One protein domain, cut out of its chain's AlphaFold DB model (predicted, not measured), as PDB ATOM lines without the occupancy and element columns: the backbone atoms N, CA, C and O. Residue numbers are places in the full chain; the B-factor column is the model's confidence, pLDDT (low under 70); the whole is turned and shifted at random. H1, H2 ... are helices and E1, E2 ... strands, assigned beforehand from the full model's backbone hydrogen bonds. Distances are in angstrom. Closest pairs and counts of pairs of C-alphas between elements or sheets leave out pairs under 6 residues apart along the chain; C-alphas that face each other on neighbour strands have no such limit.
ATOM      1  N   ARG A   2     -30.871 -30.380 -48.921       40.44
ATOM      2  CA  ARG A   2     -31.423 -29.013 -49.090       40.44
ATOM      3  C   ARG A   2     -31.675 -28.244 -47.777       40.44
ATOM      4  O   ARG A   2     -31.353 -27.069 -47.708       40.44
ATOM      5  N   ILE A   3     -32.165 -28.908 -46.727       49.81
ATOM      6  CA  ILE A   3     -32.454 -28.265 -45.423       49.81
ATOM      7  C   ILE A   3     -31.172 -27.803 -44.705       49.81
ATOM      8  O   ILE A   3     -31.135 -26.716 -44.139       49.81
ATOM      9  N   VAL A   4     -30.094 -28.592 -44.783       51.53
ATOM     10  CA  VAL A   4     -28.792 -28.255 -44.175       51.53
ATOM     11  C   VAL A   4     -28.156 -27.047 -44.869       51.53
ATOM     12  O   VAL A   4     -27.567 -26.201 -44.208       51.53
ATOM     13  N   ILE A   5     -28.338 -26.926 -46.187       50.69
ATOM     14  CA  ILE A   5     -27.846 -25.782 -46.967       50.69
ATOM     15  C   ILE A   5     -28.610 -24.504 -46.594       50.69
ATOM     16  O   ILE A   5     -27.983 -23.475 -46.385       50.69
ATOM     17  N   ILE A   6     -29.936 -24.568 -46.424       51.84
ATOM     18  CA  ILE A   6     -30.745 -23.408 -46.003       51.84
ATOM     19  C   ILE A   6     -30.334 -22.936 -44.600       51.84
ATOM     20  O   ILE A   6     -30.096 -21.748 -44.398       51.84
ATOM     21  N   ALA A   7     -30.166 -23.858 -43.648       51.78
ATOM     22  CA  ALA A   7     -29.714 -23.520 -42.298       51.78
ATOM     23  C   ALA A   7     -28.291 -22.926 -42.281       51.78
ATOM     24  O   ALA A   7     -28.030 -21.972 -41.550       51.78
ATOM     25  N   ALA A   8     -27.382 -23.445 -43.113       52.62
ATOM     26  CA  ALA A   8     -26.022 -22.926 -43.247       52.62
ATOM     27  C   ALA A   8     -25.982 -21.531 -43.894       52.62
ATOM     28  O   ALA A   8     -25.191 -20.690 -43.474       52.62
ATOM     29  N   VAL A   9     -26.855 -21.260 -44.867       54.22
ATOM     30  CA  VAL A   9     -26.986 -19.941 -45.503       54.22
ATOM     31  C   VAL A   9     -27.561 -18.920 -44.517       54.22
ATOM     32  O   VAL A   9     -26.984 -17.847 -44.367       54.22
ATOM     33  N   ILE A  10     -28.606 -19.267 -43.756       54.91
ATOM     34  CA  ILE A  10     -29.161 -18.407 -42.689       54.91
ATOM     35  C   ILE A  10     -28.100 -18.116 -41.612       54.91
ATOM     36  O   ILE A  10     -27.952 -16.976 -41.161       54.91
ATOM     37  N   ALA A  11     -27.307 -19.124 -41.238       51.59
ATOM     38  CA  ALA A  11     -26.198 -18.952 -40.309       51.59
ATOM     39  C   ALA A  11     -25.112 -18.028 -40.885       51.59
ATOM     40  O   ALA A  11     -24.727 -17.087 -40.203       51.59
ATOM     41  N   MET A  12     -24.666 -18.217 -42.135       48.00
ATOM     42  CA  MET A  12     -23.640 -17.377 -42.784       48.00
ATOM     43  C   MET A  12     -24.068 -15.916 -42.959       48.00
ATOM     44  O   MET A  12     -23.282 -15.014 -42.675       48.00
ATOM     45  N   LEU A  13     -25.323 -15.664 -43.336       48.97
ATOM     46  CA  LEU A  13     -25.890 -14.311 -43.438       48.97
ATOM     47  C   LEU A  13     -25.954 -13.611 -42.067       48.97
ATOM     48  O   LEU A  13     -25.922 -12.382 -41.972       48.97
ATOM     49  N   SER A  14     -25.938 -14.391 -40.982       49.84
ATOM     50  CA  SER A  14     -25.822 -13.890 -39.614       49.84
ATOM     51  C   SER A  14     -24.388 -13.479 -39.233       49.84
ATOM     52  O   SER A  14     -24.209 -12.891 -38.170       49.84
ATOM     53  N   PHE A  15     -23.357 -13.685 -40.060       48.56
ATOM     54  CA  PHE A  15     -21.976 -13.282 -39.731       48.56
ATOM     55  C   PHE A  15     -21.546 -11.916 -40.296       48.56
ATOM     56  O   PHE A  15     -20.570 -11.371 -39.786       48.56
ATOM     57  N   THR A  16     -22.268 -11.330 -41.263       48.78
ATOM     58  CA  THR A  16     -21.847 -10.081 -41.951       48.78
ATOM     59  C   THR A  16     -22.743  -8.863 -41.713       48.78
ATOM     60  O   THR A  16     -22.379  -7.753 -42.094       48.78
ATOM     61  N   GLY A  17     -23.906  -9.035 -41.079       51.28
ATOM     62  CA  GLY A  17     -24.737  -7.906 -40.651       51.28
ATOM     63  C   GLY A  17     -24.083  -7.140 -39.499       51.28
ATOM     64  O   GLY A  17     -23.503  -7.756 -38.602       51.28
ATOM     65  N   CYS A  18     -24.186  -5.810 -39.533       57.59
ATOM     66  CA  CYS A  18     -23.673  -4.900 -38.513       57.59
ATOM     67  C   CYS A  18     -23.984  -5.424 -37.097       57.59
ATOM     68  O   CYS A  18     -25.141  -5.656 -36.747       57.59
ATOM     69  N   THR A  19     -22.948  -5.632 -36.282       59.97
ATOM     70  CA  THR A  19     -23.093  -6.034 -34.873       59.97
ATOM     71  C   THR A  19     -23.938  -5.035 -34.090       59.97
ATOM     72  O   THR A  19     -24.644  -5.430 -33.168       59.97
ATOM     73  N   THR A  20     -23.918  -3.767 -34.502       70.50
ATOM     74  CA  THR A  20     -24.609  -2.666 -33.839       70.50
ATOM     75  C   THR A  20     -26.124  -2.807 -33.923       70.50
ATOM     76  O   THR A  20     -26.753  -2.861 -32.879       70.50
ATOM     77  N   CYS A  21     -26.725  -2.978 -35.110       78.56
ATOM     78  CA  CYS A  21     -28.196  -2.974 -35.233       78.56
ATOM     79  C   CYS A  21     -28.884  -4.116 -34.467       78.56
ATOM     80  O   CYS A  21     -30.002  -3.978 -33.975       78.56
ATOM     81  N   ARG A  22     -28.203  -5.253 -34.308       79.12
ATOM     82  CA  ARG A  22     -28.722  -6.403 -33.554       79.12
ATOM     83  C   ARG A  22     -28.764  -6.147 -32.056       79.12
ATOM     84  O   ARG A  22     -29.697  -6.583 -31.400       79.12
ATOM     85  N   VAL A  23     -27.742  -5.472 -31.535       82.62
ATOM     86  CA  VAL A  23     -27.658  -5.116 -30.117       82.62
ATOM     87  C   VAL A  23     -28.586  -3.939 -29.835       82.62
ATOM     88  O   VAL A  23     -29.467  -4.054 -28.990       82.62
ATOM     89  N   THR A  24     -28.473  -2.861 -30.616       87.56
ATOM     90  CA  THR A  24     -29.249  -1.636 -30.393       87.56
ATOM     91  C   THR A  24     -30.745  -1.861 -30.552       87.56
ATOM     92  O   THR A  24     -31.518  -1.275 -29.812       87.56
ATOM     93  N   SER A  25     -31.189  -2.757 -31.442       91.19
ATOM     94  CA  SER A  25     -32.618  -3.098 -31.527       91.19
ATOM     95  C   SER A  25     -33.147  -3.764 -30.251       91.19
ATOM     96  O   SER A  25     -34.290  -3.521 -29.875       91.19
ATOM     97  N   VAL A  26     -32.347  -4.569 -29.546       92.94
ATOM     98  CA  VAL A  26     -32.760  -5.112 -28.242       92.94
ATOM     99  C   VAL A  26     -32.804  -4.001 -27.196       92.94
ATOM    100  O   VAL A  26     -33.818  -3.867 -26.516       92.94
ATOM    101  N   GLU A  27     -31.763  -3.173 -27.113       92.56
ATOM    102  CA  GLU A  27     -31.685  -2.052 -26.162       92.56
ATOM    103  C   GLU A  27     -32.836  -1.049 -26.357       92.56
ATOM    104  O   GLU A  27     -33.471  -0.610 -25.396       92.56
ATOM    105  N   ASP A  28     -33.157  -0.728 -27.609       93.94
ATOM    106  CA  ASP A  28     -34.266   0.145 -27.979       93.94
ATOM    107  C   ASP A  28     -35.611  -0.465 -27.555       93.94
ATOM    108  O   ASP A  28     -36.442   0.210 -26.940       93.94
ATOM    109  N   ALA A  29     -35.822  -1.758 -27.822       95.12
ATOM    110  CA  ALA A  29     -37.033  -2.459 -27.409       95.12
ATOM    111  C   ALA A  29     -37.172  -2.545 -25.879       95.12
ATOM    112  O   ALA A  29     -38.287  -2.432 -25.367       95.12
ATOM    113  N   GLU A  30     -36.071  -2.728 -25.147       94.50
ATOM    114  CA  GLU A  30     -36.053  -2.734 -23.681       94.50
ATOM    115  C   GLU A  30     -36.372  -1.348 -23.113       94.50
ATOM    116  O   GLU A  30     -37.223  -1.233 -22.228       94.50
ATOM    117  N   ARG A  31     -35.774  -0.283 -23.660       94.88
ATOM    118  CA  ARG A  31     -36.047   1.099 -23.235       94.88
ATOM    119  C   ARG A  31     -37.522   1.466 -23.399       94.88
ATOM    120  O   ARG A  31     -38.124   2.014 -22.480       94.88
ATOM    121  N   PHE A  32     -38.132   1.156 -24.543       95.81
ATOM    122  CA  PHE A  32     -39.557   1.440 -24.752       95.81
ATOM    123  C   PHE A  32     -40.471   0.534 -23.916       95.81
ATOM    124  O   PHE A  32     -41.510   0.996 -23.442       95.81
ATOM    125  N   ALA A  33     -40.074  -0.717 -23.663       95.50
ATOM    126  CA  ALA A  33     -40.808  -1.599 -22.758       95.50
ATOM    127  C   ALA A  33     -40.809  -1.079 -21.310       95.50
ATOM    128  O   ALA A  33     -41.839  -1.142 -20.641       95.50
ATOM    129  N   GLN A  34     -39.698  -0.499 -20.837       95.00
ATOM    130  CA  GLN A  34     -39.623   0.158 -19.523       95.00
ATOM    131  C   GLN A  34     -40.584   1.353 -19.402       95.00
ATOM    132  O   GLN A  34     -41.066   1.639 -18.310       95.00
ATOM    133  N   ASN A  35     -40.927   1.991 -20.524       92.81
ATOM    134  CA  ASN A  35     -41.925   3.062 -20.599       92.81
ATOM    135  C   ASN A  35     -43.369   2.543 -20.762       92.81
ATOM    136  O   ASN A  35     -44.282   3.325 -21.016       92.81
ATOM    137  N   GLY A  36     -43.596   1.232 -20.627       94.81
ATOM    138  CA  GLY A  36     -44.925   0.617 -20.675       94.81
ATOM    139  C   GLY A  36     -45.424   0.274 -22.077       94.81
ATOM    140  O   GLY A  36     -46.580  -0.125 -22.226       94.81
ATOM    141  N   HIS A  37     -44.586   0.395 -23.109       96.38
ATOM    142  CA  HIS A  37     -44.993   0.023 -24.458       96.38
ATOM    143  C   HIS A  37     -44.822  -1.470 -24.737       96.38
ATOM    144  O   HIS A  37     -43.882  -2.120 -24.281       96.38
ATOM    145  N   GLN A  38     -45.690  -2.005 -25.595       97.81
ATOM    146  CA  GLN A  38     -45.456  -3.303 -26.212       97.81
ATOM    147  C   GLN A  38     -44.409  -3.160 -27.322       97.81
ATOM    148  O   GLN A  38     -44.554  -2.319 -28.211       97.81
ATOM    149  N   THR A  39     -43.375  -4.000 -27.293       97.94
ATOM    150  CA  THR A  39     -42.269  -3.959 -28.258       97.94
ATOM    151  C   THR A  39     -42.050  -5.302 -28.953       97.94
ATOM    152  O   THR A  39     -42.440  -6.365 -28.456       97.94
ATOM    153  N   ARG A  40     -41.447  -5.265 -30.144       97.88
ATOM    154  CA  ARG A  40     -40.995  -6.442 -30.905       97.88
ATOM    155  C   ARG A  40     -39.746  -6.106 -31.708       97.88
ATOM    156  O   ARG A  40     -39.481  -4.938 -31.966       97.88
ATOM    157  N   ILE A  41     -39.015  -7.122 -32.147       96.25
ATOM    158  CA  ILE A  41     -37.887  -6.949 -33.070       96.25
ATOM    159  C   ILE A  41     -38.331  -7.346 -34.470       96.25
ATOM    160  O   ILE A  41     -38.887  -8.428 -34.654       96.25
ATOM    161  N   ALA A  42     -38.082  -6.478 -35.444       95.25
ATOM    162  CA  ALA A  42     -38.245  -6.739 -36.863       95.25
ATOM    163  C   ALA A  42     -36.879  -7.046 -37.481       95.25
ATOM    164  O   ALA A  42     -35.981  -6.209 -37.445       95.25
ATOM    165  N   VAL A  43     -36.728  -8.232 -38.066       91.88
ATOM    166  CA  VAL A  43     -35.543  -8.629 -38.835       91.88
ATOM    167  C   VAL A  43     -35.949  -8.737 -40.293       91.88
ATOM    168  O   VAL A  43     -36.832  -9.528 -40.611       91.88
ATOM    169  N   TYR A  44     -35.341  -7.952 -41.175       89.12
ATOM    170  CA  TYR A  44     -35.782  -7.858 -42.564       89.12
ATOM    171  C   TYR A  44     -34.626  -7.786 -43.552       89.12
ATOM    172  O   TYR A  44     -33.524  -7.344 -43.213       89.12
ATOM    173  N   LYS A  45     -34.888  -8.237 -44.780       85.56
ATOM    174  CA  LYS A  45     -33.929  -8.166 -45.880       85.56
ATOM    175  C   LYS A  45     -33.798  -6.725 -46.370       85.56
ATOM    176  O   LYS A  45     -34.800  -6.050 -46.598       85.56
ATOM    177  N   LEU A  46     -32.564  -6.262 -46.542       83.81
ATOM    178  CA  LEU A  46     -32.289  -4.895 -46.982       83.81
ATOM    179  C   LEU A  46     -32.643  -4.680 -48.460       83.81
ATOM    180  O   LEU A  46     -32.285  -5.487 -49.318       83.81
ATOM    181  N   GLY A  47     -33.314  -3.562 -48.731       80.25
ATOM    182  CA  GLY A  47     -33.577  -3.002 -50.050       80.25
ATOM    183  C   GLY A  47     -32.359  -2.321 -50.673       80.25
ATOM    184  O   GLY A  47     -31.231  -2.405 -50.182       80.25
ATOM    185  N   ILE A  48     -32.593  -1.647 -51.801       78.81
ATOM    186  CA  ILE A  48     -31.534  -1.015 -52.600       78.81
ATOM    187  C   ILE A  48     -30.771   0.073 -51.833       78.81
ATOM    188  O   ILE A  48     -29.578   0.259 -52.045       78.81
ATOM    189  N   ASP A  49     -31.432   0.761 -50.909       71.00
ATOM    190  CA  ASP A  49     -30.830   1.764 -50.034       71.00
ATOM    191  C   ASP A  49     -29.834   1.146 -49.046       71.00
ATOM    192  O   ASP A  49     -28.712   1.636 -48.936       71.00
ATOM    193  N   GLY A  50     -30.175   0.015 -48.422       62.53
ATOM    194  CA  GLY A  50     -29.265  -0.732 -47.552       62.53
ATOM    195  C   GLY A  50     -28.036  -1.283 -48.287       62.53
ATOM    196  O   GLY A  50     -26.949  -1.358 -47.710       62.53
ATOM    197  N   LEU A  51     -28.179  -1.606 -49.578       61.44
ATOM    198  CA  LEU A  51     -27.069  -1.973 -50.469       61.44
ATOM    199  C   LEU A  51     -26.104  -0.801 -50.718       61.44
ATOM    200  O   LEU A  51     -24.889  -1.014 -50.768       61.44
ATOM    201  N   LEU A  52     -26.634   0.418 -50.857       58.53
ATOM    202  CA  LEU A  52     -25.868   1.632 -51.163       58.53
ATOM    203  C   LEU A  52     -25.142   2.203 -49.939       58.53
ATOM    204  O   LEU A  52     -24.005   2.649 -50.063       58.53
ATOM    205  N   THR A  53     -25.758   2.161 -48.755       56.19
ATOM    206  CA  THR A  53     -25.177   2.707 -47.513       56.19
ATOM    207  C   THR A  53     -24.206   1.757 -46.809       56.19
ATOM    208  O   THR A  53     -23.481   2.184 -45.913       56.19
ATOM    209  N   GLY A  54     -24.183   0.475 -47.195       52.12
ATOM    210  CA  GLY A  54     -23.441  -0.581 -46.498       52.12
ATOM    211  C   GLY A  54     -22.484  -1.427 -47.319       52.12
ATOM    212  O   GLY A  54     -21.856  -2.334 -46.775       52.12
ATOM    213  N   GLY A  55     -22.376  -1.148 -48.618       44.19
ATOM    214  CA  GLY A  55     -21.394  -1.755 -49.509       44.19
ATOM    215  C   GLY A  55     -21.492  -3.275 -49.580       44.19
ATOM    216  O   GLY A  55     -20.655  -3.958 -49.008       44.19
ATOM    217  N   PHE A  56     -22.476  -3.812 -50.312       44.03
ATOM    218  CA  PHE A  56     -22.534  -5.215 -50.784       44.03
ATOM    219  C   PHE A  56     -22.448  -6.356 -49.734       44.03
ATOM    220  O   PHE A  56     -22.645  -7.515 -50.095       44.03
ATOM    221  N   LEU A  57     -22.182  -6.079 -48.453       49.44
ATOM    222  CA  LEU A  57     -21.917  -7.077 -47.406       49.44
ATOM    223  C   LEU A  57     -23.136  -7.365 -46.520       49.44
ATOM    224  O   LEU A  57     -23.155  -8.366 -45.796       49.44
ATOM    225  N   TRP A  58     -24.142  -6.490 -46.545       61.00
ATOM    226  CA  TRP A  58     -25.288  -6.548 -45.640       61.00
ATOM    227  C   TRP A  58     -26.514  -7.060 -46.380       61.00
ATOM    228  O   TRP A  58     -26.961  -6.471 -47.359       61.00
ATOM    229  N   THR A  59     -27.071  -8.163 -45.897       72.81
ATOM    230  CA  THR A  59     -28.277  -8.760 -46.482       72.81
ATOM    231  C   THR A  59     -29.510  -8.534 -45.618       72.81
ATOM    232  O   THR A  59     -30.616  -8.526 -46.145       72.81
ATOM    233  N   HIS A  60     -29.328  -8.321 -44.310       81.88
ATOM    234  CA  HIS A  60     -30.411  -8.205 -43.339       81.88
ATOM    235  C   HIS A  60     -30.120  -7.133 -42.288       81.88
ATOM    236  O   HIS A  60     -28.966  -6.928 -41.898       81.88
ATOM    237  N   HIS A  61     -31.183  -6.506 -41.791       85.81
ATOM    238  CA  HIS A  61     -31.170  -5.533 -40.705       85.81
ATOM    239  C   HIS A  61     -32.132  -5.955 -39.591       85.81
ATOM    240  O   HIS A  61     -33.090  -6.685 -39.842       85.81
ATOM    241  N   ALA A  62     -31.852  -5.523 -38.362       89.94
ATOM    242  CA  ALA A  62     -32.712  -5.726 -37.206       89.94
ATOM    243  C   ALA A  62     -33.039  -4.365 -36.589       89.94
ATOM    244  O   ALA A  62     -32.125  -3.593 -36.315       89.94
ATOM    245  N   GLN A  63     -34.323  -4.092 -36.378       93.50
ATOM    246  CA  GLN A  63     -34.810  -2.833 -35.820       93.50
ATOM    247  C   GLN A  63     -35.942  -3.101 -34.828       93.50
ATOM    248  O   GLN A  63     -36.762  -4.002 -35.029       93.50
ATOM    249  N   ALA A  64     -35.988  -2.333 -33.742       96.69
ATOM    250  CA  ALA A  64     -37.094  -2.405 -32.800       96.69
ATOM    251  C   ALA A  64     -38.365  -1.796 -33.398       96.69
ATOM    252  O   ALA A  64     -38.332  -0.852 -34.191       96.69
ATOM    253  N   GLN A  65     -39.502  -2.332 -32.974       98.12
ATOM    254  CA  GLN A  65     -40.802  -1.728 -33.185       98.12
ATOM    255  C   GLN A  65     -41.555  -1.606 -31.871       98.12
ATOM    256  O   GLN A  65     -41.437  -2.454 -30.983       98.12
ATOM    257  N   VAL A  66     -42.372  -0.565 -31.792       97.94
ATOM    258  CA  VAL A  66     -43.192  -0.220 -30.638       97.94
ATOM    259  C   VAL A  66     -44.647  -0.060 -31.072       97.94
ATOM    260  O   VAL A  66     -44.918   0.463 -32.153       97.94
ATOM    261  N   LEU A  67     -45.587  -0.550 -30.265       97.94
ATOM    262  CA  LEU A  67     -47.016  -0.387 -30.524       97.94
ATOM    263  C   LEU A  67     -47.486   0.972 -29.985       97.94
ATOM    264  O   LEU A  67     -47.413   1.224 -28.780       97.94
ATOM    265  N   VAL A  68     -47.971   1.833 -30.880       96.38
ATOM    266  CA  VAL A  68     -48.525   3.163 -30.577       96.38
ATOM    267  C   VAL A  68     -49.821   3.316 -31.358       96.38
ATOM    268  O   VAL A  68     -49.840   3.052 -32.556       96.38
ATOM    269  N   ASP A  69     -50.907   3.692 -30.682       95.25
ATOM    270  CA  ASP A  69     -52.229   3.889 -31.298       95.25
ATOM    271  C   ASP A  69     -52.686   2.709 -32.179       95.25
ATOM    272  O   ASP A  69     -53.247   2.883 -33.256       95.25
ATOM    273  N   ASN A  70     -52.438   1.480 -31.705       95.12
ATOM    274  CA  ASN A  70     -52.747   0.225 -32.404       95.12
ATOM    275  C   ASN A  70     -51.967   0.001 -33.720       95.12
ATOM    276  O   ASN A  70     -52.305  -0.886 -34.505       95.12
ATOM    277  N   GLU A  71     -50.885   0.749 -33.939       97.06
ATOM    278  CA  GLU A  71     -49.986   0.603 -35.079       97.06
ATOM    279  C   GLU A  71     -48.553   0.310 -34.629       97.06
ATOM    280  O   GLU A  71     -48.034   0.882 -33.669       97.06
ATOM    281  N   TRP A  72     -47.883  -0.590 -35.347       97.75
ATOM    282  CA  TRP A  72     -46.468  -0.862 -35.119       97.75
ATOM    283  C   TRP A  72     -45.621   0.218 -35.779       97.75
ATOM    284  O   TRP A  72     -45.574   0.318 -37.006       97.75
ATOM    285  N   LYS A  73     -44.940   1.007 -34.952       97.88
ATOM    286  CA  LYS A  73     -43.995   2.042 -35.367       97.88
ATOM    287  C   LYS A  73     -42.568   1.544 -35.223       97.88
ATOM    288  O   LYS A  73     -42.301   0.624 -34.450       97.88
ATOM    289  N   TRP A  74     -41.662   2.133 -35.984       97.25
ATOM    290  CA  TRP A  74     -40.246   1.784 -35.988       97.25
ATOM    291  C   TRP A  74     -39.504   2.618 -34.957       97.25
ATOM    292  O   TRP A  74     -39.933   3.721 -34.634       97.25
ATOM    293  N   VAL A  75     -38.418   2.079 -34.421       94.81
ATOM    294  CA  VAL A  75     -37.614   2.758 -33.406       94.81
ATOM    295  C   VAL A  75     -36.190   2.908 -33.909       94.81
ATOM    296  O   VAL A  75     -35.613   1.953 -34.432       94.81
ATOM    297  N   GLU A  76     -35.630   4.098 -33.737       88.31
ATOM    298  CA  GLU A  76     -34.213   4.377 -33.953       88.31
ATOM    299  C   GLU A  76     -33.721   5.250 -32.800       88.31
ATOM    300  O   GLU A  76     -34.045   6.434 -32.704       88.31
ATOM    301  N   GLY A  77     -33.012   4.640 -31.845       84.62
ATOM    302  CA  GLY A  77     -32.699   5.332 -30.601       84.62
ATOM    303  C   GLY A  77     -33.985   5.815 -29.914       84.62
ATOM    304  O   GLY A  77     -34.963   5.076 -29.787       84.62
ATOM    305  N   SER A  78     -34.010   7.056 -29.430       84.19
ATOM    306  CA  SER A  78     -35.181   7.608 -28.732       84.19
ATOM    307  C   SER A  78     -36.351   7.996 -29.644       84.19
ATOM    308  O   SER A  78     -37.376   8.444 -29.132       84.19
ATOM    309  N   GLU A  79     -36.218   7.861 -30.963       92.38
ATOM    310  CA  GLU A  79     -37.218   8.326 -31.924       92.38
ATOM    311  C   GLU A  79     -38.189   7.217 -32.343       92.38
ATOM    312  O   GLU A  79     -37.823   6.045 -32.457       92.38
ATOM    313  N   ILE A  80     -39.445   7.611 -32.587       95.50
ATOM    314  CA  ILE A  80     -40.494   6.756 -33.147       95.50
ATOM    315  C   ILE A  80     -40.741   7.195 -34.590       95.50
ATOM    316  O   ILE A  80     -41.136   8.332 -34.845       95.50
ATOM    317  N   LEU A  81     -40.550   6.275 -35.528       95.81
ATOM    318  CA  LEU A  81     -40.626   6.516 -36.961       95.81
ATOM    319  C   LEU A  81     -41.848   5.817 -37.574       95.81
ATOM    320  O   LEU A  81     -42.276   4.739 -37.147       95.81
ATOM    321  N   SER A  82     -42.410   6.418 -38.622       96.00
ATOM    322  CA  SER A  82     -43.512   5.832 -39.397       96.00
ATOM    323  C   SER A  82     -43.047   4.754 -40.384       96.00
ATOM    324  O   SER A  82     -43.852   3.917 -40.795       96.00
ATOM    325  N   SER A  83     -41.761   4.738 -40.731       94.44
ATOM    326  CA  SER A  83     -41.134   3.825 -41.692       94.44
ATOM    327  C   SER A  83     -39.832   3.240 -41.133       94.44
ATOM    328  O   SER A  83     -39.240   3.850 -40.240       94.44
ATOM    329  N   PRO A  84     -39.372   2.078 -41.635       92.06
ATOM    330  CA  PRO A  84     -38.078   1.526 -41.243       92.06
ATOM    331  C   PRO A  84     -36.929   2.436 -41.690       92.06
ATOM    332  O   PRO A  84     -37.077   3.195 -42.648       92.06
ATOM    333  N   THR A  85     -35.770   2.299 -41.043       88.12
ATOM    334  CA  THR A  85     -34.551   3.048 -41.406       88.12
ATOM    335  C   THR A  85     -34.024   2.651 -42.789       88.12
ATOM    336  O   THR A  85     -33.444   3.467 -43.498       88.12
ATOM    337  N   PHE A  86     -34.267   1.403 -43.201       87.00
ATOM    338  CA  PHE A  86     -33.938   0.902 -44.538       87.00
ATOM    339  C   PHE A  86     -35.157   0.272 -45.199       87.00
ATOM    340  O   PHE A  86     -35.973  -0.369 -44.533       87.00
ATOM    341  N   THR A  87     -35.235   0.380 -46.520       89.06
ATOM    342  CA  THR A  87     -36.260  -0.257 -47.342       89.06
ATOM    343  C   THR A  87     -36.202  -1.770 -47.162       89.06
ATOM    344  O   THR A  87     -35.130  -2.367 -47.047       89.06
ATOM    345  N   ILE A  88     -37.372  -2.406 -47.151       89.31
ATOM    346  CA  ILE A  88     -37.510  -3.859 -47.043       89.31
ATOM    347  C   ILE A  88     -37.528  -4.449 -48.456       89.31
ATOM    348  O   ILE A  88     -38.387  -4.097 -49.265       89.31
ATOM    349  N   ALA A  89     -36.596  -5.351 -48.760       89.31
ATOM    350  CA  ALA A  89     -36.605  -6.113 -50.005       89.31
ATOM    351  C   ALA A  89     -37.559  -7.307 -49.924       89.31
ATOM    352  O   ALA A  89     -37.690  -7.939 -48.876       89.31
ATOM    353  N   ASP A  90     -38.184  -7.637 -51.055       87.00
ATOM    354  CA  ASP A  90     -39.000  -8.844 -51.258       87.00
ATOM    355  C   ASP A  90     -40.138  -9.043 -50.235       87.00
ATOM    356  O   ASP A  90     -40.671 -10.142 -50.099       87.00
ATOM    357  N   ASN A  91     -40.519  -7.984 -49.507       85.44
ATOM    358  CA  ASN A  91     -41.405  -8.042 -48.340       85.44
ATOM    359  C   ASN A  91     -40.966  -9.078 -47.281       85.44
ATOM    360  O   ASN A  91     -41.793  -9.589 -46.523       85.44
ATOM    361  N   GLU A  92     -39.670  -9.393 -47.209       87.12
ATOM    362  CA  GLU A  92     -39.130 -10.395 -46.294       87.12
ATOM    363  C   GLU A  92     -38.836  -9.766 -44.925       87.12
ATOM    364  O   GLU A  92     -37.820  -9.095 -44.728       87.12
ATOM    365  N   ILE A  93     -39.749  -9.986 -43.974       92.75
ATOM    366  CA  ILE A  93     -39.661  -9.509 -42.592       92.75
ATOM    367  C   ILE A  93     -40.116 -10.581 -41.599       92.75
ATOM    368  O   ILE A  93     -41.158 -11.215 -41.758       92.75
ATOM    369  N   PHE A  94     -39.341 -10.750 -40.531       93.19
ATOM    370  CA  PHE A  94     -39.601 -11.686 -39.445       93.19
ATOM    371  C   PHE A  94     -39.677 -10.949 -38.116       93.19
ATOM    372  O   PHE A  94     -38.864 -10.070 -37.832       93.19
ATOM    373  N   TYR A  95     -40.628 -11.348 -37.274       94.88
ATOM    374  CA  TYR A  95     -40.850 -10.722 -35.976       94.88
ATOM    375  C   TYR A  95     -40.447 -11.637 -34.831       94.88
ATOM    376  O   TYR A  95     -40.750 -12.830 -34.840       94.88
ATOM    377  N   TRP A  96     -39.800 -11.055 -33.827       95.12
ATOM    378  CA  TRP A  96     -39.337 -11.759 -32.638       95.12
ATOM    379  C   TRP A  96     -39.784 -11.039 -31.372       95.12
ATOM    380  O   TRP A  96     -39.860  -9.807 -31.329       95.12
ATOM    381  N   ARG A  97     -40.017 -11.810 -30.304       95.12
ATOM    382  CA  ARG A  97     -40.044 -11.241 -28.953       95.12
ATOM    383  C   ARG A  97     -38.632 -10.749 -28.611       95.12
ATOM    384  O   ARG A  97     -37.683 -11.499 -28.870       95.12
ATOM    385  N   PRO A  98     -38.465  -9.560 -28.004       94.00
ATOM    386  CA  PRO A  98     -37.138  -9.026 -27.693       94.00
ATOM    387  C   PRO A  98     -36.276  -9.989 -26.865       94.00
ATOM    388  O   PRO A  98     -35.118 -10.227 -27.197       94.00
ATOM    389  N   THR A  99     -36.868 -10.651 -25.868       93.25
ATOM    390  CA  THR A  99     -36.181 -11.618 -24.993       93.25
ATOM    391  C   THR A  99     -35.670 -12.859 -25.726       93.25
ATOM    392  O   THR A  99     -34.586 -13.363 -25.422       93.25
ATOM    393  N   ASP A 100     -36.437 -13.364 -26.697       92.75
ATOM    394  CA  ASP A 100     -36.056 -14.539 -27.488       92.75
ATOM    395  C   ASP A 100     -34.929 -14.182 -28.457       92.75
ATOM    396  O   ASP A 100     -33.973 -14.943 -28.611       92.75
ATOM    397  N   TYR A 101     -35.022 -13.000 -29.074       91.12
ATOM    398  CA  TYR A 101     -33.992 -12.487 -29.968       91.12
ATOM    399  C   TYR A 101     -32.674 -12.246 -29.222       91.12
ATOM    400  O   TYR A 101     -31.634 -12.747 -29.643       91.12
ATOM    401  N   ALA A 102     -32.723 -11.591 -28.058       90.88
ATOM    402  CA  ALA A 102     -31.559 -11.391 -27.197       90.88
ATOM    403  C   ALA A 102     -30.913 -12.727 -26.792       90.88
ATOM    404  O   ALA A 102     -29.698 -12.900 -26.883       90.88
ATOM    405  N   SER A 103     -31.731 -13.712 -26.401       89.75
ATOM    406  CA  SER A 103     -31.261 -15.053 -26.029       89.75
ATOM    407  C   SER A 103     -30.604 -15.787 -27.203       89.75
ATOM    408  O   SER A 103     -29.570 -16.439 -27.033       89.75
ATOM    409  N   PHE A 104     -31.165 -15.654 -28.410       88.06
ATOM    410  CA  PHE A 104     -30.556 -16.161 -29.637       88.06
ATOM    411  C   PHE A 104     -29.195 -15.506 -29.901       88.06
ATOM    412  O   PHE A 104     -28.217 -16.221 -30.123       88.06
ATOM    413  N   LEU A 105     -29.103 -14.175 -29.814       85.94
ATOM    414  CA  LEU A 105     -27.852 -13.449 -30.034       85.94
ATOM    415  C   LEU A 105     -26.768 -13.827 -29.011       85.94
ATOM    416  O   LEU A 105     -25.617 -14.033 -29.402       85.94
TER     417      LEU A 105
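AT A GLANCE: This is residues 2 to 105 of the 112 residues of an uncharacterized protein of Syntrophorhabdus sp. PtaB.Bin047 (UniProt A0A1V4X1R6). The body is a strongly twisted sheet of five antiparallel strands with two helices over one face: the long H2 runs along E2, and the short H4 lies beside H2, over E1 and E5. From this body residues 2 to 12 of H1 stick out as a free arm at one end, while the short H3 only grazes the sheet, near E5, a strand that bends sharply by 106 degrees at residue 91. The printed part has 104 residues, with four named helices and five named strands along the chain in the order H1 H2 E1 H3 E2 E3 E4 E5 H4; the sheet's order is E4 E3 E2 E1 E5. The class is mixed, helices and strands, and the whole is compact, with a radius of gyration of the C-alphas of 13.9 A and spans of 42 by 29 by 22 A.

IN THESE COORDINATES: Start in the sheet at C-alpha 39, printed at (-42.269, -3.959, -28.258); from there E1, residues 39 to 46, runs 21.2 A. Next find E2, residues 60 to 68, 24.9 A long. E3 holds residues 71 to 76 over 16.3 A, and E4 is residues 79 to 81. E5, residues 88 to 96, measures 16.5 A from first to last C-alpha, with its bend at Asn 91. Among the helices, H2 is residues 19 to 34, 23.4 A long. H1, residues 2 to 13, begins at C-alpha 2, (-31.423, -29.013, -49.090), and runs 16.7 A. H3 is residues 48 to 54, 10.1 A, and H4 is residues 98 to 105, 10.5 A, ending at C-alpha 105, (-27.852, -13.449, -30.034).

HOW THE PARTS SIT: Look first at the inner strands E2 and E1, antiparallel at 145 degrees, where N 42 and O 63 are 2.8 A apart, within hydrogen-bond range. On the other side of E1 is the edge strand E5, antiparallel at 151 degrees, with N 43 and O 94 at 2.8 A. On the other side of E2 is E3, antiparallel at 127 degrees, with N 73 and O 66 at 2.9 A. E4, the other edge strand, pairs with E3 at 131 degrees, with N 81 and O 74 at 2.8 A. E2, E3 and E4 form a meander, each strand the antiparallel neighbour of the one before; E2 and E3 are a hairpin, and so are E3 and E4. The pairing of E3 is staggered: residues 71 to 74 pair with E2 and residues 74 to 76 with E4. H2 is on the sheet at a height of 7.9 A, over E2, and runs along the strands at 7 degrees to E2 on the local plane; their closest C-alphas, Ser 25 and Ala 64, are 4.7 A apart. H4 is on the same face, two layers in all, at a height of 9.6 A; the closest C-alphas of H4 and E1 are Pro 98 and Arg 40, 5.6 A. H2 and H4 touch at a shallow tilt of 24 degrees, opposite ways, closest at the C-alphas of Val 26 and Pro 98, 5.9 A. H3 only grazes the sheet; the C-alphas of Ile 48 and Ala 89 in E5 are 7.6 A apart. H1 is not on the sheet, and it is apart from H2, H3 and H4. Every O i to N i+4 pair is within hydrogen-bond range in H1, H3 and H4; in H2 it is 10 of 12.

THE WHOLE: The farthest C-alphas, those of Arg 2 and Asn 35, are 44.2 A apart. Without residues 2 to 12, which stand free, the body spans 38 by 27 by 21 A. The printed part has no cut. The link from E4 to E5 is short, the others are tight, and there is no long link. The mean pLDDT of the printed part is 80.9; look for values under 70 at residues 2 to 19 and 50 to 58.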